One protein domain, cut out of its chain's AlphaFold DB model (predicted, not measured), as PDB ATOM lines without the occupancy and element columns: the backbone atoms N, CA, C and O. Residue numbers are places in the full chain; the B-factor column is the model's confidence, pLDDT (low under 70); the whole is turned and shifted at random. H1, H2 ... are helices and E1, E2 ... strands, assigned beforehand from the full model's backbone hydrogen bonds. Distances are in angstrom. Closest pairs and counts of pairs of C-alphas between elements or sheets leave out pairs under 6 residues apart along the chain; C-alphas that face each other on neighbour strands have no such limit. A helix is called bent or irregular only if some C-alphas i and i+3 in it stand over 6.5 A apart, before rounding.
ATOM      1  N   SER A 111     255.800 235.832 262.559       81.12
ATOM      2  CA  SER A 111     255.858 236.595 263.824       81.12
ATOM      3  C   SER A 111     257.186 236.542 264.571       81.12
ATOM      4  O   SER A 111     257.382 237.355 265.475       81.12
ATOM      5  N   LEU A 112     258.066 235.589 264.252       82.50
ATOM      6  CA  LEU A 112     259.245 235.290 265.069       82.50
ATOM      7  C   LEU A 112     260.518 235.820 264.411       82.50
ATOM      8  O   LEU A 112     260.944 235.311 263.375       82.50
ATOM      9  N   MET A 113     261.139 236.820 265.027       84.75
ATOM     10  CA  MET A 113     262.362 237.452 264.563       84.75
ATOM     11  C   MET A 113     263.587 236.653 265.012       84.75
ATOM     12  O   MET A 113     263.780 236.340 266.191       84.75
ATOM     13  N   VAL A 114     264.473 236.374 264.066       85.38
ATOM     14  CA  VAL A 114     265.784 235.776 264.303       85.38
ATOM     15  C   VAL A 114     266.874 236.582 263.606       85.38
ATOM     16  O   VAL A 114     266.623 237.293 262.636       85.38
ATOM     17  N   ILE A 115     268.100 236.465 264.097       83.06
ATOM     18  CA  ILE A 115     269.303 237.052 263.518       83.06
ATOM     19  C   ILE A 115     270.356 235.963 263.319       83.06
ATOM     20  O   ILE A 115     270.528 235.099 264.181       83.06
ATOM     21  N   SER A 116     271.037 235.993 262.177       84.81
ATOM     22  CA  SER A 116     272.143 235.080 261.888       84.81
ATOM     23  C   SER A 116     273.387 235.501 262.674       84.81
ATOM     24  O   SER A 116     273.859 236.625 262.512       84.81
ATOM     25  N   GLU A 117     273.920 234.623 263.523       80.56
ATOM     26  CA  GLU A 117     275.216 234.830 264.193       80.56
ATOM     27  C   GLU A 117     276.380 234.554 263.229       80.56
ATOM     28  O   GLU A 117     277.383 235.255 263.276       80.56
ATOM     29  N   ASP A 118     276.211 233.600 262.307       79.75
ATOM     30  CA  ASP A 118     277.210 233.244 261.293       79.75
ATOM     31  C   ASP A 118     276.711 233.571 259.875       79.75
ATOM     32  O   ASP A 118     275.512 233.442 259.603       79.75
ATOM     33  N   PRO A 119     277.588 233.921 258.919       80.56
ATOM     34  CA  PRO A 119     277.199 234.032 257.518       80.56
ATOM     35  C   PRO A 119     276.889 232.652 256.914       80.56
ATOM     36  O   PRO A 119     277.661 231.699 257.042       80.56
ATOM     37  N   LEU A 120     275.788 232.552 256.166       85.31
ATOM     38  CA  LEU A 120     275.358 231.340 255.464       85.31
ATOM     39  C   LEU A 120     275.293 231.611 253.948       85.31
ATOM     40  O   LEU A 120     274.206 231.724 253.372       85.31
ATOM     41  N   PRO A 121     276.450 231.671 253.257       83.00
ATOM     42  CA  PRO A 121     276.522 232.079 251.851       83.00
ATOM     43  C   PRO A 121     275.776 231.127 250.909       83.00
ATOM     44  O   PRO A 121     275.226 231.566 249.904       83.00
ATOM     45  N   ALA A 122     275.685 229.839 251.256       84.44
ATOM     46  CA  ALA A 122     274.916 228.853 250.493       84.44
ATOM     47  C   ALA A 122     273.402 229.141 250.467       84.44
ATOM     48  O   ALA A 122     272.699 228.626 249.601       84.44
ATOM     49  N   LEU A 123     272.908 229.941 251.414       82.62
ATOM     50  CA  LEU A 123     271.515 230.376 251.512       82.62
ATOM     51  C   LEU A 123     271.341 231.859 251.152       82.62
ATOM     52  O   LEU A 123     270.229 232.366 251.218       82.62
ATOM     53  N   GLY A 124     272.423 232.554 250.779       82.31
ATOM     54  CA  GLY A 124     272.401 233.990 250.498       82.31
ATOM     55  C   GLY A 124     272.253 234.879 251.737       82.31
ATOM     56  O   GLY A 124     271.927 236.051 251.576       82.31
ATOM     57  N   ILE A 125     272.492 234.337 252.937       81.56
ATOM     58  CA  ILE A 125     272.310 235.037 254.214       81.56
ATOM     59  C   ILE A 125     273.662 235.555 254.717       81.56
ATOM     60  O   ILE A 125     274.626 234.791 254.840       81.56
ATOM     61  N   ALA A 126     273.733 236.850 255.007       80.56
ATOM     62  CA  ALA A 126     274.905 237.507 255.575       80.56
ATOM     63  C   ALA A 126     274.971 237.375 257.109       80.56
ATOM     64  O   ALA A 126     273.997 237.028 257.777       80.56
ATOM     65  N   GLU A 127     276.139 237.673 257.679       78.81
ATOM     66  CA  GLU A 127     276.295 237.817 259.130       78.81
ATOM     67  C   GLU A 127     275.399 238.953 259.649       78.81
ATOM     68  O   GLU A 127     275.249 239.982 258.986       78.81
ATOM     69  N   ALA A 128     274.795 238.761 260.824       78.75
ATOM     70  CA  ALA A 128     273.854 239.692 261.445       78.75
ATOM     71  C   ALA A 128     272.598 240.002 260.601       78.75
ATOM     72  O   ALA A 128     271.880 240.969 260.876       78.75
ATOM     73  N   GLU A 129     272.289 239.179 259.592       81.62
ATOM     74  CA  GLU A 129     271.063 239.323 258.814       81.62
ATOM     75  C   GLU A 129     269.847 238.878 259.632       81.62
ATOM     76  O   GLU A 129     269.842 237.822 260.269       81.62
ATOM     77  N   ARG A 130     268.805 239.711 259.608       83.94
ATOM     78  CA  ARG A 130     267.538 239.464 260.297       83.94
ATOM     79  C   ARG A 130     266.582 238.709 259.381       83.94
ATOM     80  O   ARG A 130     266.428 239.070 258.214       83.94
ATOM     81  N   CYS A 131     265.919 237.702 259.927       85.44
ATOM     82  CA  CYS A 131     264.895 236.922 259.251       85.44
ATOM     83  C   CYS A 131     263.669 236.791 260.148       85.44
ATOM     84  O   CYS A 131     263.796 236.694 261.366       85.44
ATOM     85  N   VAL A 132     262.490 236.725 259.545       88.62
ATOM     86  CA  VAL A 132     261.247 236.396 260.240       88.62
ATOM     87  C   VAL A 132     260.809 234.987 259.858       88.62
ATOM     88  O   VAL A 132     260.860 234.593 258.692       88.62
ATOM     89  N   ILE A 133     260.439 234.197 260.859       88.69
ATOM     90  CA  ILE A 133     260.050 232.797 260.717       88.69
ATOM     91  C   ILE A 133     258.530 232.694 260.654       88.69
ATOM     92  O   ILE A 133     257.826 233.382 261.395       88.69
ATOM     93  N   ASN A 134     258.038 231.821 259.774       84.62
ATOM     94  CA  ASN A 134     256.611 231.583 259.599       84.62
ATOM     95  C   ASN A 134     255.960 231.018 260.879       84.62
ATOM     96  O   ASN A 134     256.554 230.206 261.592       84.62
ATOM     97  N   ASN A 135     254.722 231.430 261.138       76.44
ATOM     98  CA  ASN A 135     253.933 231.043 262.305       76.44
ATOM     99  C   ASN A 135     253.366 229.627 262.250       76.44
ATOM    100  O   ASN A 135     253.079 229.064 263.307       76.44
ATOM    101  N   ASP A 136     253.231 229.029 261.066       72.50
ATOM    102  CA  ASP A 136     252.739 227.657 260.887       72.50
ATOM    103  C   ASP A 136     253.827 226.613 261.196       72.50
ATOM    104  O   ASP A 136     254.088 225.666 260.448       72.50
ATOM    105  N   LEU A 137     254.523 226.801 262.318       74.75
ATOM    106  CA  LEU A 137     255.536 225.865 262.758       74.75
ATOM    107  C   LEU A 137     254.891 224.675 263.468       74.75
ATOM    108  O   LEU A 137     254.635 224.675 264.672       74.75
ATOM    109  N   ARG A 138     254.689 223.600 262.710       78.38
ATOM    110  CA  ARG A 138     254.173 222.327 263.223       78.38
ATOM    111  C   ARG A 138     255.253 221.525 263.939       78.38
ATOM    112  O   ARG A 138     255.800 220.556 263.420       78.38
ATOM    113  N   CYS A 139     255.557 221.907 265.175       75.12
ATOM    114  CA  CYS A 139     256.591 221.262 265.990       75.12
ATOM    115  C   CYS A 139     256.387 219.755 266.225       75.12
ATOM    116  O   CYS A 139     257.365 219.017 266.365       75.12
ATOM    117  N   SER A 140     255.138 219.282 266.214       75.50
ATOM    118  CA  SER A 140     254.795 217.855 266.282       75.50
ATOM    119  C   SER A 140     255.361 217.047 265.108       75.50
ATOM    120  O   SER A 140     255.710 215.881 265.280       75.50
ATOM    121  N   GLU A 141     255.517 217.669 263.940       80.38
ATOM    122  CA  GLU A 141     255.990 217.030 262.708       80.38
ATOM    123  C   GLU A 141     257.523 217.022 262.589       80.38
ATOM    124  O   GLU A 141     258.068 216.432 261.660       80.38
ATOM    125  N   LYS A 142     258.239 217.626 263.554       79.38
ATOM    126  CA  LYS A 142     259.710 217.752 263.563       79.38
ATOM    127  C   LYS A 142     260.248 218.253 262.209       79.38
ATOM    128  O   LYS A 142     261.027 217.534 261.566       79.38
ATOM    129  N   PRO A 143     259.867 219.471 261.781       80.50
ATOM    130  CA  PRO A 143     260.205 219.975 260.459       80.50
ATOM    131  C   PRO A 143     261.720 219.962 260.235       80.50
ATOM    132  O   PRO A 143     262.509 220.306 261.114       80.50
ATOM    133  N   GLN A 144     262.133 219.523 259.046       85.81
ATOM    134  CA  GLN A 144     263.540 219.545 258.628       85.81
ATOM    135  C   GLN A 144     263.919 220.871 257.965       85.81
ATOM    136  O   GLN A 144     265.102 221.184 257.829       85.81
ATOM    137  N   VAL A 145     262.916 221.636 257.542       87.31
ATOM    138  CA  VAL A 145     263.046 222.907 256.840       87.31
ATOM    139  C   VAL A 145     261.929 223.823 257.322       87.31
ATOM    140  O   VAL A 145     260.803 223.361 257.495       87.31
ATOM    141  N   ILE A 146     262.244 225.098 257.540       88.75
ATOM    142  CA  ILE A 146     261.267 226.120 257.923       88.75
ATOM    143  C   ILE A 146     261.309 227.263 256.905       88.75
ATOM    144  O   ILE A 146     262.407 227.719 256.573       88.75
ATOM    145  N   PRO A 147     260.157 227.743 256.407       89.06
ATOM    146  CA  PRO A 147     260.116 228.947 255.591       89.06
ATOM    147  C   PRO A 147     260.408 230.188 256.442       89.06
ATOM    148  O   PRO A 147     259.812 230.404 257.500       89.06
ATOM    149  N   ALA A 148     261.324 231.012 255.949       88.88
ATOM    150  CA  ALA A 148     261.709 232.278 256.543       88.88
ATOM    151  C   ALA A 148     261.730 233.374 255.477       88.88
ATOM    152  O   ALA A 148     262.055 233.124 254.315       88.88
ATOM    153  N   LEU A 149     261.417 234.596 255.883       87.62
ATOM    154  CA  LEU A 149     261.616 235.787 255.074       87.62
ATOM    155  C   LEU A 149     262.797 236.562 255.662       87.62
ATOM    156  O   LEU A 149     262.716 237.107 256.758       87.62
ATOM    157  N   CYS A 150     263.913 236.568 254.944       85.38
ATOM    158  CA  CYS A 150     265.130 237.292 255.292       85.38
ATOM    159  C   CYS A 150     265.233 238.590 254.480       85.38
ATOM    160  O   CYS A 150     264.487 238.800 253.521       85.38
ATOM    161  N   GLN A 151     266.191 239.456 254.816       76.44
ATOM    162  CA  GLN A 151     266.466 240.674 254.035       76.44
ATOM    163  C   GLN A 151     266.837 240.358 252.571       76.44
ATOM    164  O   GLN A 151     266.603 241.154 251.658       76.44
ATOM    165  N   SER A 152     267.426 239.184 252.346       72.69
ATOM    166  CA  SER A 152     267.744 238.594 251.044       72.69
ATOM    167  C   SER A 152     266.527 238.052 250.278       72.69
ATOM    168  O   SER A 152     266.620 237.876 249.063       72.69
ATOM    169  N   GLY A 153     265.379 237.852 250.937       80.44
ATOM    170  CA  GLY A 153     264.143 237.322 250.356       80.44
ATOM    171  C   GLY A 153     263.626 236.075 251.076       80.44
ATOM    172  O   GLY A 153     264.011 235.782 252.207       80.44
ATOM    173  N   PHE A 154     262.725 235.335 250.424       86.31
ATOM    174  CA  PHE A 154     262.202 234.077 250.963       86.31
ATOM    175  C   PHE A 154     263.269 232.984 250.912       86.31
ATOM    176  O   PHE A 154     263.784 232.650 249.844       86.31
ATOM    177  N   VAL A 155     263.566 232.395 252.069       88.94
ATOM    178  CA  VAL A 155     264.563 231.340 252.235       88.94
ATOM    179  C   VAL A 155     263.944 230.163 252.978       88.94
ATOM    180  O   VAL A 155     263.219 230.304 253.958       88.94
ATOM    181  N   SER A 156     264.253 228.960 252.511       89.81
ATOM    182  CA  SER A 156     263.937 227.721 253.216       89.81
ATOM    183  C   SER A 156     265.106 227.356 254.129       89.81
ATOM    184  O   SER A 156     266.147 226.933 253.632       89.81
ATOM    185  N   LEU A 157     264.958 227.528 255.444       89.06
ATOM    186  CA  LEU A 157     266.008 227.302 256.442       89.06
ATOM    187  C   LEU A 157     266.089 225.826 256.854       89.06
ATOM    188  O   LEU A 157     265.215 225.343 257.587       89.06
ATOM    189  N   PRO A 158     267.142 225.087 256.458       90.12
ATOM    190  CA  PRO A 158     267.314 223.694 256.846       90.12
ATOM    191  C   PRO A 158     267.745 223.575 258.309       90.12
ATOM    192  O   PRO A 158     268.553 224.369 258.794       90.12
ATOM    193  N   ARG A 159     267.308 222.509 258.981       85.94
ATOM    194  CA  ARG A 159     267.567 222.259 260.407       85.94
ATOM    195  C   ARG A 159     269.037 222.286 260.804       85.94
ATOM    196  O   ARG A 159     269.371 222.775 261.878       85.94
ATOM    197  N   LYS A 160     269.924 221.834 259.915       88.19
ATOM    198  CA  LYS A 160     271.385 221.890 260.106       88.19
ATOM    199  C   LYS A 160     271.933 223.296 260.392       88.19
ATOM    200  O   LYS A 160     273.032 223.398 260.914       88.19
ATOM    201  N   HIS A 161     271.204 224.351 260.029       88.56
ATOM    202  CA  HIS A 161     271.639 225.737 260.191       88.56
ATOM    203  C   HIS A 161     270.907 226.479 261.310       88.56
ATOM    204  O   HIS A 161     271.248 227.620 261.586       88.56
ATOM    205  N   TRP A 162     269.932 225.862 261.987       87.19
ATOM    206  CA  TRP A 162     269.143 226.561 263.007       87.19
ATOM    207  C   TRP A 162     269.976 227.019 264.209       87.19
ATOM    208  O   TRP A 162     269.645 228.020 264.830       87.19
ATOM    209  N   SER A 163     271.075 226.334 264.530       85.00
ATOM    210  CA  SER A 163     271.984 226.759 265.601       85.00
ATOM    211  C   SER A 163     272.692 228.084 265.312       85.00
ATOM    212  O   SER A 163     273.080 228.760 266.254       85.00
ATOM    213  N   SER A 164     272.832 228.466 264.039       85.44
ATOM    214  CA  SER A 164     273.433 229.744 263.640       85.44
ATOM    215  C   SER A 164     272.455 230.916 263.737       85.44
ATOM    216  O   SER A 164     272.837 232.043 263.442       85.44
ATOM    217  N   PHE A 165     271.200 230.681 264.141       85.31
ATOM    218  CA  PHE A 165     270.194 231.726 264.310       85.31
ATOM    219  C   PHE A 165     269.831 231.918 265.777       85.31
ATOM    220  O   PHE A 165     269.358 231.000 266.461       85.31
ATOM    221  N   LYS A 166     269.972 233.160 266.231       83.56
ATOM    222  CA  LYS A 166     269.529 233.624 267.540       83.56
ATOM    223  C   LYS A 166     268.189 234.340 267.402       83.56
ATOM    224  O   LYS A 166     268.035 235.213 266.557       83.56
ATOM    225  N   ARG A 167     267.214 234.000 268.234       81.88
ATOM    226  CA  ARG A 167     265.917 234.680 268.305       81.88
ATOM    227  C   ARG A 167     266.059 236.033 268.998       81.88
ATOM    228  O   ARG A 167     266.855 236.186 269.927       81.88
ATOM    229  N   LEU A 168     265.255 236.997 268.559       77.44
ATOM    230  CA  LEU A 168     265.162 238.345 269.112       77.44
ATOM    231  C   LEU A 168     263.744 238.584 269.654       77.44
ATOM    232  O   LEU A 168     262.951 239.250 268.999       77.44
ATOM    233  N   PRO A 169     263.409 238.086 270.863       73.25
ATOM    234  CA  PRO A 169     262.032 238.098 271.359       73.25
ATOM    235  C   PRO A 169     261.432 239.500 271.506       73.25
ATOM    236  O   PRO A 169     260.241 239.691 271.314       73.25
ATOM    237  N   ASN A 170     262.263 240.501 271.811       70.44
ATOM    238  CA  ASN A 170     261.836 241.903 271.910       70.44
ATOM    239  C   ASN A 170     261.381 242.497 270.571       70.44
ATOM    240  O   ASN A 170     260.817 243.587 270.546       70.44
ATOM    241  N   GLU A 171     261.658 241.799 269.474       72.69
ATOM    242  CA  GLU A 171     261.328 242.198 268.116       72.69
ATOM    243  C   GLU A 171     260.338 241.235 267.451       72.69
ATOM    244  O   GLU A 171     260.065 241.380 266.263       72.69
ATOM    245  N   ASP A 172     259.796 240.266 268.194       77.50
ATOM    246  CA  ASP A 172     258.709 239.408 267.725       77.50
ATOM    247  C   ASP A 172     257.386 240.192 267.693       77.50
ATOM    248  O   ASP A 172     257.161 241.097 268.501       77.50
ATOM    249  N   LEU A 173     256.443 239.789 266.832       76.06
ATOM    250  CA  LEU A 173     255.099 240.396 266.808       76.06
ATOM    251  C   LEU A 173     254.356 240.214 268.142       76.06
ATOM    252  O   LEU A 173     253.514 241.027 268.511       76.06
ATOM    253  N   GLN A 174     254.664 239.132 268.861       67.38
ATOM    254  CA  GLN A 174     254.040 238.776 270.139       67.38
ATOM    255  C   GLN A 174     254.502 239.685 271.296       67.38
ATOM    256  O   GLN A 174     253.930 239.624 272.383       67.38
ATOM    257  N   GLY A 175     255.487 240.558 271.053       56.38
ATOM    258  CA  GLY A 175     256.058 241.449 272.054       56.38
ATOM    259  C   GLY A 175     257.169 240.793 272.883       56.38
ATOM    260  O   GLY A 175     257.484 239.616 272.697       56.38
ATOM    261  N   PRO A 176     257.794 241.562 273.790       57.84
ATOM    262  CA  PRO A 176     258.973 241.128 274.527       57.84
ATOM    263  C   PRO A 176     258.708 239.877 275.367       57.84
ATOM    264  O   PRO A 176     257.695 239.775 276.061       57.84
ATOM    265  N   ALA A 177     259.667 238.946 275.347       59.78
ATOM    266  CA  ALA A 177     259.711 237.849 276.309       59.78
ATOM    267  C   ALA A 177     259.789 238.409 277.747       59.78
ATOM    268  O   ALA A 177     260.309 239.512 277.949       59.78
ATOM    269  N   PRO A 178     259.280 237.684 278.763       55.12
ATOM    270  CA  PRO A 178     259.320 238.143 280.148       55.12
ATOM    271  C   PRO A 178     260.749 238.529 280.559       55.12
ATOM    272  O   PRO A 178     261.695 237.782 280.326       55.12
ATOM    273  N   ALA A 179     260.883 239.701 281.188       48.91
ATOM    274  CA  ALA A 179     262.124 240.462 281.397       48.91
ATOM    275  C   ALA A 179     263.217 239.801 282.271       48.91
ATOM    276  O   ALA A 179     264.155 240.472 282.685       48.91
ATOM    277  N   ASN A 180     263.092 238.512 282.589       46.66
ATOM    278  CA  ASN A 180     263.866 237.834 283.627       46.66
ATOM    279  C   ASN A 180     264.753 236.699 283.102       46.66
ATOM    280  O   ASN A 180     265.133 235.815 283.867       46.66
ATOM    281  N   ASP A 181     265.050 236.684 281.806       52.12
ATOM    282  CA  ASP A 181     265.711 235.543 281.190       52.12
ATOM    283  C   ASP A 181     266.837 236.013 280.258       52.12
ATOM    284  O   ASP A 181     266.642 236.255 279.072       52.12
ATOM    285  N   ASP A 182     268.059 236.089 280.796       50.34
ATOM    286  CA  ASP A 182     269.316 236.261 280.038       50.34
ATOM    287  C   ASP A 182     269.640 235.040 279.141       50.34
ATOM    288  O   ASP A 182     270.776 234.831 278.699       50.34
ATOM    289  N   ARG A 183     268.656 234.172 278.871       58.34
ATOM    290  CA  ARG A 183     268.832 232.988 278.038       58.34
ATOM    291  C   ARG A 183     268.982 233.395 276.582       58.34
ATOM    292  O   ARG A 183     268.169 234.112 276.005       58.34
ATOM    293  N   LYS A 184     270.021 232.859 275.946       60.66
ATOM    294  CA  LYS A 184     270.129 232.876 274.490       60.66
ATOM    295  C   LYS A 184     269.052 231.955 273.923       60.66
ATOM    296  O   LYS A 184     269.138 230.739 274.060       60.66
ATOM    297  N   TYR A 185     268.039 232.538 273.300       69.62
ATOM    298  CA  TYR A 185     267.002 231.788 272.607       69.62
ATOM    299  C   TYR A 185     267.503 231.429 271.211       69.62
ATOM    300  O   TYR A 185     267.602 232.298 270.351       69.62
ATOM    301  N   TYR A 186     267.841 230.166 270.976       77.06
ATOM    302  CA  TYR A 186     268.234 229.693 269.649       77.06
ATOM    303  C   TYR A 186     267.027 229.164 268.876       77.06
ATOM    304  O   TYR A 186     266.087 228.625 269.466       77.06
ATOM    305  N   LEU A 187     267.072 229.259 267.542       75.38
ATOM    306  CA  LEU A 187     266.040 228.688 266.665       75.38
ATOM    307  C   LEU A 187     265.927 227.160 266.829       75.38
ATOM    308  O   LEU A 187     264.867 226.583 266.610       75.38
ATOM    309  N   ASN A 188     266.992 226.489 267.277       73.69
ATOM    310  CA  ASN A 188     266.960 225.049 267.547       73.69
ATOM    311  C   ASN A 188     265.993 224.659 268.684       73.69
ATOM    312  O   ASN A 188     265.442 223.558 268.678       73.69
ATOM    313  N   ASP A 189     265.737 225.585 269.610       74.19
ATOM    314  CA  ASP A 189     264.894 225.362 270.787       74.19
ATOM    315  C   ASP A 189     263.470 225.905 270.599       74.19
ATOM    316  O   ASP A 189     262.652 225.848 271.516       74.19
ATOM    317  N   LEU A 190     263.139 226.414 269.408       72.94
ATOM    318  CA  LEU A 190     261.894 227.143 269.148       72.94
ATOM    319  C   LEU A 190     260.638 226.318 269.495       72.94
ATOM    320  O   LEU A 190     259.694 226.827 270.094       72.94
ATOM    321  N   CYS A 191     260.675 225.013 269.219       69.94
ATOM    322  CA  CYS A 191     259.590 224.090 269.552       69.94
ATOM    323  C   CYS A 191     259.464 223.768 271.044       69.94
ATOM    324  O   CYS A 191     258.367 223.477 271.517       69.94
ATOM    325  N   GLN A 192     260.564 223.812 271.800       67.31
ATOM    326  CA  GLN A 192     260.501 223.702 273.259       67.31
ATOM    327  C   GLN A 192     259.963 225.001 273.865       67.31
ATOM    328  O   GLN A 192     259.166 224.961 274.794       67.31
ATOM    329  N   GLN A 193     260.333 226.143 273.282       62.81
ATOM    330  CA  GLN A 193     259.901 227.465 273.731       62.81
ATOM    331  C   GLN A 193     258.394 227.695 273.530       62.81
ATOM    332  O   GLN A 193     257.743 228.197 274.447       62.81
ATOM    333  N   GLN A 194     257.820 227.280 272.391       60.34
ATOM    334  CA  GLN A 194     256.370 227.362 272.140       60.34
ATOM    335  C   GLN A 194     255.542 226.501 273.107       60.34
ATOM    336  O   GLN A 194     254.435 226.883 273.472       60.34
ATOM    337  N   ALA A 195     256.068 225.364 273.569       54.22
ATOM    338  CA  ALA A 195     255.366 224.535 274.550       54.22
ATOM    339  C   ALA A 195     255.218 225.243 275.912       54.22
ATOM    340  O   ALA A 195     254.220 225.058 276.604       54.22
ATOM    341  N   THR A 196     256.185 226.087 276.279       51.81
ATOM    342  CA  THR A 196     256.151 226.886 277.514       51.81
ATOM    343  C   THR A 196     255.232 228.107 277.430       51.81
ATOM    344  O   THR A 196     254.565 228.409 278.417       51.81
ATOM    345  N   SER A 197     255.127 228.788 276.282       49.03
ATOM    346  CA  SER A 197     254.294 230.000 276.160       49.03
ATOM    347  C   SER A 197     252.786 229.724 276.174       49.03
ATOM    348  O   SER A 197     252.017 230.586 276.578       49.03
TER     349      SER A 197
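This is residues 111 to 197 of the 201 residues of an uncharacterized protein of Herbaspirillum huttiense (UniProt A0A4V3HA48). A five-strand sheet curls like part of a barrel; short H1 and residues 187 to 190 of H2 pack on it, and two long links at opposite ends make the length. The 87 printed residues hold E1, E2, E3, E4, H1, E5 and H2 in that order, a mixed class with under half of the residues in named elements. The sheet runs E4, E3, E2, E1, E5, all antiparallel. The whole is compact, radius of gyration of the C-alphas 12.3 A, spanning 35 by 28 by 19 A.

Find C-alpha 112 at (259.245, 235.290, 265.069), where E1, residues 112 to 116, begins its 13.3 A. E2 is residues 130 to 133, E3 145 to 150, 14.6 A, and E4 153 to 158, 15.4 A. H1, 159 to 164, leads to E5, 165 to 167. H2, 187 to 197, runs 15.2 A to C-alpha 197 at (254.294, 230.000, 276.160).

E1 to E4 form a meander, each strand the antiparallel neighbour of the one before. Look for N 114 and O 131 at 2.8 A between E1 and E2, N 132 and O 149 at 2.8 A between E2 and E3, N 148 and O 155 at 2.8 A between E3 and E4, and N 115 and O 166 at 2.8 A between E1 and E5. H1 and H2 are on one face, two layers, and touch about perpendicular at 88 degrees, closest at C-alphas 162 and 187, 5.2 A. H2 lies over E1, height 11.7 A. Both are irregular: C-alphas 160 and 163 are 7.4 A apart, 188 and 191 7.7 A. O i to N i+4 pairs within range are 0 of 2 in H1 and 3 of 7 in H2; i+3 pairs, 2 of 3 and 6 of 8.

The farthest C-alphas, Ala 122 and Asn 180, are 36.1 A apart. The printed part has no cut. Links E1 to E2, E2 to E3 and E5 to H2 are long. Residues 174 to 185 and 191 to 197 are under pLDDT 70.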